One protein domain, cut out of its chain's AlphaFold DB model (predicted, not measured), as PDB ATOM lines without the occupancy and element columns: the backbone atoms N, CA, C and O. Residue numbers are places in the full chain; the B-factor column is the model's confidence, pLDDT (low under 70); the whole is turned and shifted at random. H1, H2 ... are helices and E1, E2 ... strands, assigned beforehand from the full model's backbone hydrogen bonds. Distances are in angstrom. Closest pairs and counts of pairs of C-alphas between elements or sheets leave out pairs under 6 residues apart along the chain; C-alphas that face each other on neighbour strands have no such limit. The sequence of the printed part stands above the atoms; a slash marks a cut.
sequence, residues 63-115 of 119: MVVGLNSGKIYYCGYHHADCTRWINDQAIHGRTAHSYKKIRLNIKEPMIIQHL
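This is residues 63 to 115 of the 119 residues of an uncharacterized protein of Lactobacillus paracasei (UniProt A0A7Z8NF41). A small antiparallel sheet of three strands has one short helix, H1, over one face, and the link from H1 to E3 runs far out from this body and folds back as a long looping arm, whose far end, residues 94 to 99, sticks out free. The arm makes the length of the domain, and a short antiparallel pairing of residues 90 to 91 with 103 to 104 ties its two sides near the body. The 53 printed residues hold E1, E2, H1 and E3 in that order along the chain; the sheet's order is E2, E1, E3. The class is mixed, helices and strands, with under half of the residues, 24, in named elements. The whole is loose, with a radius of gyration of the C-alphas of 12.5 A, and flat, spanning 41 by 23 by 12 A.

E1, residues 63 to 66, begins at C-alpha 63 at (41.908, 26.778, -51.852) and is 9.9 A long from first to last C-alpha. E2, residues 72 to 76, measures 11.2 A. H1, residues 79 to 88, measures 14.4 A and starts at C-alpha 79 at (42.862, 33.239, -46.677). E3, residues 110 to 114, measures 13.2 A and ends at C-alpha 114 at (46.564, 25.920, -47.346).

E1 is the inner strand, and E2 and E3 are edge strands. E1 and E2 form a hairpin, antiparallel at 160 degrees, with N 64 and O 74 within hydrogen-bond range at 2.8 A. E1 and E3 are antiparallel at 145 degrees, with N 65 and O 111 at 2.9 A and N 113 and O 63 at 2.8 A. H1 is on the sheet at a height of 8.4 A, giving two layers, a helix on one face of a sheet. It lies over E2 and only just over E1, on which 3 of its C-alphas fall. On the local plane H1 stands at 29 degrees to E2 and only just runs along the strands. The closest C-alphas of H1 and E2 are those of Cys 82 and Gly 76, 5.3 A apart; those of H1 and E3 are Cys 82 and Ile 112, 6.8 A apart. E2, H1 and E3 make a split strand-helix-strand unit, two strands running the same way with E1 between them in the sheet, and its crossover is right-handed. Every O i to N i+4 pair of H1 is within hydrogen-bond range.

The two C-alphas farthest apart in the domain, those of His 97 and Leu 115, are 41.0 A apart. The printed part has no cut. The links E1 to E2 and E2 to H1 are tight, and the link H1 to E3, residues 89 to 109, is long. The mean pLDDT of the printed part is 73.2, and residues 90 to 106 are under 70.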
ATOM      1  N   MET A  63      43.002  27.275 -51.023       86.19
ATOM      2  CA  MET A  63      41.908  26.778 -51.852       86.19
ATOM      3  C   MET A  63      40.655  26.586 -51.004       86.19
ATOM      4  O   MET A  63      40.748  26.252 -49.827       86.19
ATOM      5  N   VAL A  64      39.486  26.805 -51.596       87.44
ATOM      6  CA  VAL A  64      38.189  26.447 -51.026       87.44
ATOM      7  C   VAL A  64      37.814  25.078 -51.570       87.44
ATOM      8  O   VAL A  64      37.679  24.912 -52.784       87.44
ATOM      9  N   VAL A  65      37.651  24.107 -50.679       88.00
ATOM     10  CA  VAL A  65      37.399  22.702 -51.018       88.00
ATOM     11  C   VAL A  65      36.096  22.247 -50.379       88.00
ATOM     12  O   VAL A  65      35.827  22.581 -49.226       88.00
ATOM     13  N   GLY A  66      35.295  21.478 -51.114       88.56
ATOM     14  CA  GLY A  66      34.148  20.767 -50.558       88.56
ATOM     15  C   GLY A  66      34.613  19.711 -49.563       88.56
ATOM     16  O   GLY A  66      35.427  18.855 -49.909       88.56
ATOM     17  N   LEU A  67      34.118  19.774 -48.328       85.19
ATOM     18  CA  LEU A  67      34.529  18.861 -47.261       85.19
ATOM     19  C   LEU A  67      34.231  17.401 -47.615       85.19
ATOM     20  O   LEU A  67      35.015  16.521 -47.274       85.19
ATOM     21  N   ASN A  68      33.117  17.147 -48.303       87.06
ATOM     22  CA  ASN A  68      32.681  15.790 -48.603       87.06
ATOM     23  C   ASN A  68      33.224  15.310 -49.950       87.06
ATOM     24  O   ASN A  68      33.582  14.144 -50.088       87.06
ATOM     25  N   SER A  69      33.265  16.189 -50.953       86.12
ATOM     26  CA  SER A  69      33.646  15.813 -52.318       86.12
ATOM     27  C   SER A  69      35.136  15.954 -52.624       86.12
ATOM     28  O   SER A  69      35.600  15.411 -53.624       86.12
ATOM     29  N   GLY A  70      35.884  16.734 -51.839       82.69
ATOM     30  CA  GLY A  70      37.246  17.140 -52.194       82.69
ATOM     31  C   GLY A  70      37.309  18.059 -53.422       82.69
ATOM     32  O   GLY A  70      38.395  18.372 -53.908       82.69
ATOM     33  N   LYS A  71      36.160  18.506 -53.951       83.94
ATOM     34  CA  LYS A  71      36.100  19.367 -55.131       83.94
ATOM     35  C   LYS A  71      36.669  20.740 -54.801       83.94
ATOM     36  O   LYS A  71      36.246  21.372 -53.835       83.94
ATOM     37  N   ILE A  72      37.575  21.229 -55.643       83.19
ATOM     38  CA  ILE A  72      38.093  22.596 -55.552       83.19
ATOM     39  C   ILE A  72      37.060  23.548 -56.161       83.19
ATOM     40  O   ILE A  72      36.692  23.423 -57.330       83.19
ATOM     41  N   TYR A  73      36.592  24.494 -55.353       81.62
ATOM     42  CA  TYR A  73      35.616  25.511 -55.737       81.62
ATOM     43  C   TYR A  73      36.268  26.851 -56.083       81.62
ATOM     44  O   TYR A  73      35.777  27.561 -56.957       81.62
ATOM     45  N   TYR A  74      37.366  27.197 -55.408       81.50
ATOM     46  CA  TYR A  74      38.080  28.458 -55.604       81.50
ATOM     47  C   TYR A  74      39.535  28.346 -55.141       81.50
ATOM     48  O   TYR A  74      39.834  27.571 -54.236       81.50
ATOM     49  N   CYS A  75      40.426  29.153 -55.714       79.69
ATOM     50  CA  CYS A  75      41.823  29.274 -55.299       79.69
ATOM     51  C   CYS A  75      42.152  30.746 -55.035       79.69
ATOM     52  O   CYS A  75      41.947  31.592 -55.902       79.69
ATOM     53  N   GLY A  76      42.681  31.041 -53.850       74.19
ATOM     54  CA  GLY A  76      42.999  32.385 -53.383       74.19
ATOM     55  C   GLY A  76      44.470  32.549 -53.014       74.19
ATOM     56  O   GLY A  76      45.169  31.597 -52.647       74.19
ATOM     57  N   TYR A  77      44.954  33.790 -53.090       74.56
ATOM     58  CA  TYR A  77      46.316  34.097 -52.667       74.56
ATOM     59  C   TYR A  77      46.417  34.199 -51.140       74.56
ATOM     60  O   TYR A  77      47.331  33.646 -50.532       74.56
ATOM     61  N   HIS A  78      45.440  34.851 -50.515       78.88
ATOM     62  CA  HIS A  78      45.303  34.934 -49.067       78.88
ATOM     63  C   HIS A  78      44.058  34.188 -48.597       78.88
ATOM     64  O   HIS A  78      43.066  34.087 -49.318       78.88
ATOM     65  N   HIS A  79      44.056  33.776 -47.330       81.12
ATOM     66  CA  HIS A  79      42.862  33.239 -46.677       81.12
ATOM     67  C   HIS A  79      41.653  34.190 -46.805       81.12
ATOM     68  O   HIS A  79      40.515  33.755 -46.989       81.12
ATOM     69  N   ALA A  80      41.905  35.504 -46.762       79.25
ATOM     70  CA  ALA A  80      40.884  36.533 -46.935       79.25
ATOM     71  C   ALA A  80      40.215  36.498 -48.321       79.25
ATOM     72  O   ALA A  80      39.023  36.783 -48.413       79.25
ATOM     73  N   ASP A  81      40.940  36.116 -49.378       78.62
ATOM     74  CA  ASP A  81      40.390  36.012 -50.734       78.62
ATOM     75  C   ASP A  81      39.375  34.860 -50.802       78.62
ATOM     76  O   ASP A  81      38.250  35.044 -51.260       78.62
ATOM     77  N   CYS A  82      39.723  33.704 -50.226       85.75
ATOM     78  CA  CYS A  82      38.815  32.562 -50.087       85.75
ATOM     79  C   CYS A  82      37.591  32.894 -49.221       85.75
ATOM     80  O   CYS A  82      36.473  32.503 -49.542       85.75
ATOM     81  N   THR A  83      37.792  33.649 -48.139       84.56
ATOM     82  CA  THR A  83      36.705  34.073 -47.242       84.56
ATOM     83  C   THR A  83      35.732  35.015 -47.956       84.56
ATOM     84  O   THR A  83      34.520  34.846 -47.842       84.56
ATOM     85  N   ARG A  84      36.245  35.985 -48.727       82.94
ATOM     86  CA  ARG A  84      35.420  36.874 -49.563       82.94
ATOM     87  C   ARG A  84      34.630  36.081 -50.593       82.94
ATOM     88  O   ARG A  84      33.420  36.243 -50.649       82.94
ATOM     89  N   TRP A  85      35.288  35.170 -51.312       85.00
ATOM     90  CA  TRP A  85      34.615  34.334 -52.300       85.00
ATOM     91  C   TRP A  85      33.462  33.531 -51.683       85.00
ATOM     92  O   TRP A  85      32.358  33.560 -52.217       85.00
ATOM     93  N   ILE A  86      33.668  32.885 -50.526       83.19
ATOM     94  CA  ILE A  86      32.603  32.165 -49.800       83.19
ATOM     95  C   ILE A  86      31.437  33.102 -49.460       83.19
ATOM     96  O   ILE A  86      30.279  32.732 -49.651       83.19
ATOM     97  N   ASN A  87      31.730  34.311 -48.984       80.56
ATOM     98  CA  ASN A  87      30.703  35.298 -48.653       80.56
ATOM     99  C   ASN A  87      29.936  35.782 -49.891       80.56
ATOM    100  O   ASN A  87      28.731  35.999 -49.798       80.56
ATOM    101  N   ASP A  88      30.583  35.894 -51.050       78.69
ATOM    102  CA  ASP A  88      29.922  36.254 -52.310       78.69
ATOM    103  C   ASP A  88      28.994  35.134 -52.815       78.69
ATOM    104  O   ASP A  88      27.984  35.405 -53.463       78.69
ATOM    105  N   GLN A  89      29.276  33.871 -52.465       72.69
ATOM    106  CA  GLN A  89      28.370  32.741 -52.725       72.69
ATOM    107  C   GLN A  89      27.159  32.702 -51.776       72.69
ATOM    108  O   GLN A  89      26.245  31.886 -51.964       72.69
ATOM    109  N   ALA A  90      27.131  33.552 -50.745       67.94
ATOM    110  CA  ALA A  90      25.972  33.687 -49.880       67.94
ATOM    111  C   ALA A  90      24.864  34.442 -50.614       67.94
ATOM    112  O   ALA A  90      24.956  35.643 -50.886       67.94
ATOM    113  N   ILE A  91      23.759  33.744 -50.885       59.66
ATOM    114  CA  ILE A  91      22.552  34.385 -51.390       59.66
ATOM    115  C   ILE A  91      22.031  35.265 -50.256       59.66
ATOM    116  O   ILE A  91      21.494  34.781 -49.256       59.66
ATOM    117  N   HIS A  92      22.175  36.577 -50.420       52.09
ATOM    118  CA  HIS A  92      21.527  37.567 -49.574       52.09
ATOM    119  C   HIS A  92      20.029  37.573 -49.897       52.09
ATOM    120  O   HIS A  92      19.514  38.485 -50.542       52.09
ATOM    121  N   GLY A  93      19.315  36.529 -49.474       45.72
ATOM    122  CA  GLY A  93      17.862  36.510 -49.512       45.72
ATOM    123  C   GLY A  93      17.346  37.670 -48.666       45.72
ATOM    124  O   GLY A  93      17.467  37.651 -47.442       45.72
ATOM    125  N   ARG A  94      16.805  38.712 -49.306       44.50
ATOM    126  CA  ARG A  94      16.038  39.750 -48.612       44.50
ATOM    127  C   ARG A  94      14.731  39.123 -48.132       44.50
ATOM    128  O   ARG A  94      13.727  39.181 -48.828       44.50
ATOM    129  N   THR A  95      14.732  38.515 -46.953       45.78
ATOM    130  CA  THR A  95      13.493  38.171 -46.248       45.78
ATOM    131  C   THR A  95      13.248  39.203 -45.160       45.78
ATOM    132  O   THR A  95      14.068  39.371 -44.259       45.78
ATOM    133  N   ALA A  96      12.133  39.923 -45.297       50.19
ATOM    134  CA  ALA A  96      11.798  41.121 -44.531       50.19
ATOM    135  C   ALA A  96      11.710  40.895 -43.013       50.19
ATOM    136  O   ALA A  96      11.998  41.813 -42.260       50.19
ATOM    137  N   HIS A  97      11.389  39.691 -42.541       48.19
ATOM    138  CA  HIS A  97      11.268  39.416 -41.110       48.19
ATOM    139  C   HIS A  97      11.605  37.954 -40.816       48.19
ATOM    140  O   HIS A  97      10.784  37.064 -41.001       48.19
ATOM    141  N   SER A  98      12.848  37.685 -40.431       42.84
ATOM    142  CA  SER A  98      13.282  36.521 -39.638       42.84
ATOM    143  C   SER A  98      14.806  36.535 -39.589       42.84
ATOM    144  O   SER A  98      15.453  36.880 -40.577       42.84
ATOM    145  N   TYR A  99      15.380  36.210 -38.429       50.81
ATOM    146  CA  TYR A  99      16.822  36.066 -38.210       50.81
ATOM    147  C   TYR A  99      17.508  35.455 -39.446       50.81
ATOM    148  O   TYR A  99      17.244  34.302 -39.794       50.81
ATOM    149  N   LYS A 100      18.316  36.268 -40.146       47.19
ATOM    150  CA  LYS A 100      18.885  35.982 -41.474       47.19
ATOM    151  C   LYS A 100      19.634  34.645 -41.472       47.19
ATOM    152  O   LYS A 100      20.813  34.592 -41.132       47.19
ATOM    153  N   LYS A 101      18.978  33.565 -41.903       51.59
ATOM    154  CA  LYS A 101      19.666  32.324 -42.271       51.59
ATOM    155  C   LYS A 101      20.447  32.599 -43.552       51.59
ATOM    156  O   LYS A 101      19.868  32.621 -44.635       51.59
ATOM    157  N   ILE A 102      21.748  32.837 -43.415       56.16
ATOM    158  CA  ILE A 102      22.676  32.908 -44.544       56.16
ATOM    159  C   ILE A 102      22.628  31.545 -45.244       56.16
ATOM    160  O   ILE A 102      22.963  30.525 -44.643       56.16
ATOM    161  N   ARG A 103      22.153  31.510 -46.492       57.75
ATOM    162  CA  ARG A 103      22.184  30.309 -47.333       57.75
ATOM    163  C   ARG A 103      23.276  30.490 -48.378       57.75
ATOM    164  O   ARG A 103      23.179  31.369 -49.231       57.75
ATOM    165  N   LEU A 104      24.314  29.665 -48.298       60.03
ATOM    166  CA  LEU A 104      25.301  29.531 -49.365       60.03
ATOM    167  C   LEU A 104      24.663  28.725 -50.500       60.03
ATOM    168  O   LEU A 104      24.004  27.719 -50.236       60.03
ATOM    169  N   ASN A 105      24.851  29.136 -51.757       66.56
ATOM    170  CA  ASN A 105      24.386  28.369 -52.922       66.56
ATOM    171  C   ASN A 105      25.290  27.153 -53.212       66.56
ATOM    172  O   ASN A 105      25.708  26.917 -54.344       66.56
ATOM    173  N   ILE A 106      25.674  26.416 -52.170       67.88
ATOM    174  CA  ILE A 106      26.629  25.313 -52.234       67.88
ATOM    175  C   ILE A 106      26.058  24.165 -51.407       67.88
ATOM    176  O   ILE A 106      25.646  24.343 -50.264       67.88
ATOM    177  N   LYS A 107      25.980  22.986 -52.028       75.94
ATOM    178  CA  LYS A 107      25.284  21.804 -51.491       75.94
ATOM    179  C   LYS A 107      26.082  21.045 -50.423       75.94
ATOM    180  O   LYS A 107      25.626  20.002 -49.967       75.94
ATOM    181  N   GLU A 108      27.256  21.536 -50.037       78.88
ATOM    182  CA  GLU A 108      28.126  20.891 -49.057       78.88
ATOM    183  C   GLU A 108      28.920  21.911 -48.222       78.88
ATOM    184  O   GLU A 108      29.106  23.051 -48.663       78.88
ATOM    185  N   PRO A 109      29.392  21.529 -47.020       83.75
ATOM    186  CA  PRO A 109      30.309  22.347 -46.234       83.75
ATOM    187  C   PRO A 109      31.629  22.568 -46.975       83.75
ATOM    188  O   PRO A 109      32.108  21.682 -47.681       83.75
ATOM    189  N   MET A 110      32.245  23.732 -46.775       87.12
ATOM    190  CA  MET A 110      33.519  24.087 -47.398       87.12
ATOM    191  C   MET A 110      34.611  24.290 -46.356       87.12
ATOM    192  O   MET A 110      34.344  24.780 -45.258       87.12
ATOM    193  N   ILE A 111      35.848  23.982 -46.730       89.38
ATOM    194  CA  ILE A 111      37.048  24.251 -45.938       89.38
ATOM    195  C   ILE A 111      38.020  25.077 -46.774       89.38
ATOM    196  O   ILE A 111      38.207  24.817 -47.962       89.38
ATOM    197  N   ILE A 112      38.659  26.062 -46.141       89.81
ATOM    198  CA  ILE A 112      39.805  26.759 -46.724       89.81
ATOM    199  C   ILE A 112      41.064  25.979 -46.342       89.81
ATOM    200  O   ILE A 112      41.415  25.901 -45.169       89.81
ATOM    201  N   GLN A 113      41.740  25.395 -47.326       85.88
ATOM    202  CA  GLN A 113      42.984  24.654 -47.126       85.88
ATOM    203  C   GLN A 113      44.178  25.465 -47.601       85.88
ATOM    204  O   GLN A 113      44.089  26.139 -48.625       85.88
ATOM    205  N   HIS A 114      45.298  25.367 -46.882       82.75
ATOM    206  CA  HIS A 114      46.564  25.920 -47.346       82.75
ATOM    207  C   HIS A 114      47.235  24.947 -48.327       82.75
ATOM    208  O   HIS A 114      47.457  23.784 -47.997       82.75
ATOM    209  N   LEU A 115      47.580  25.423 -49.518       72.19
ATOM    210  CA  LEU A 115      48.361  24.681 -50.494       72.19
ATOM    211  C   LEU A 115      49.806  24.559 -49.992       72.19
ATOM    212  O   LEU A 115      50.438  25.588 -49.728       72.19
TER     213      LEU A 115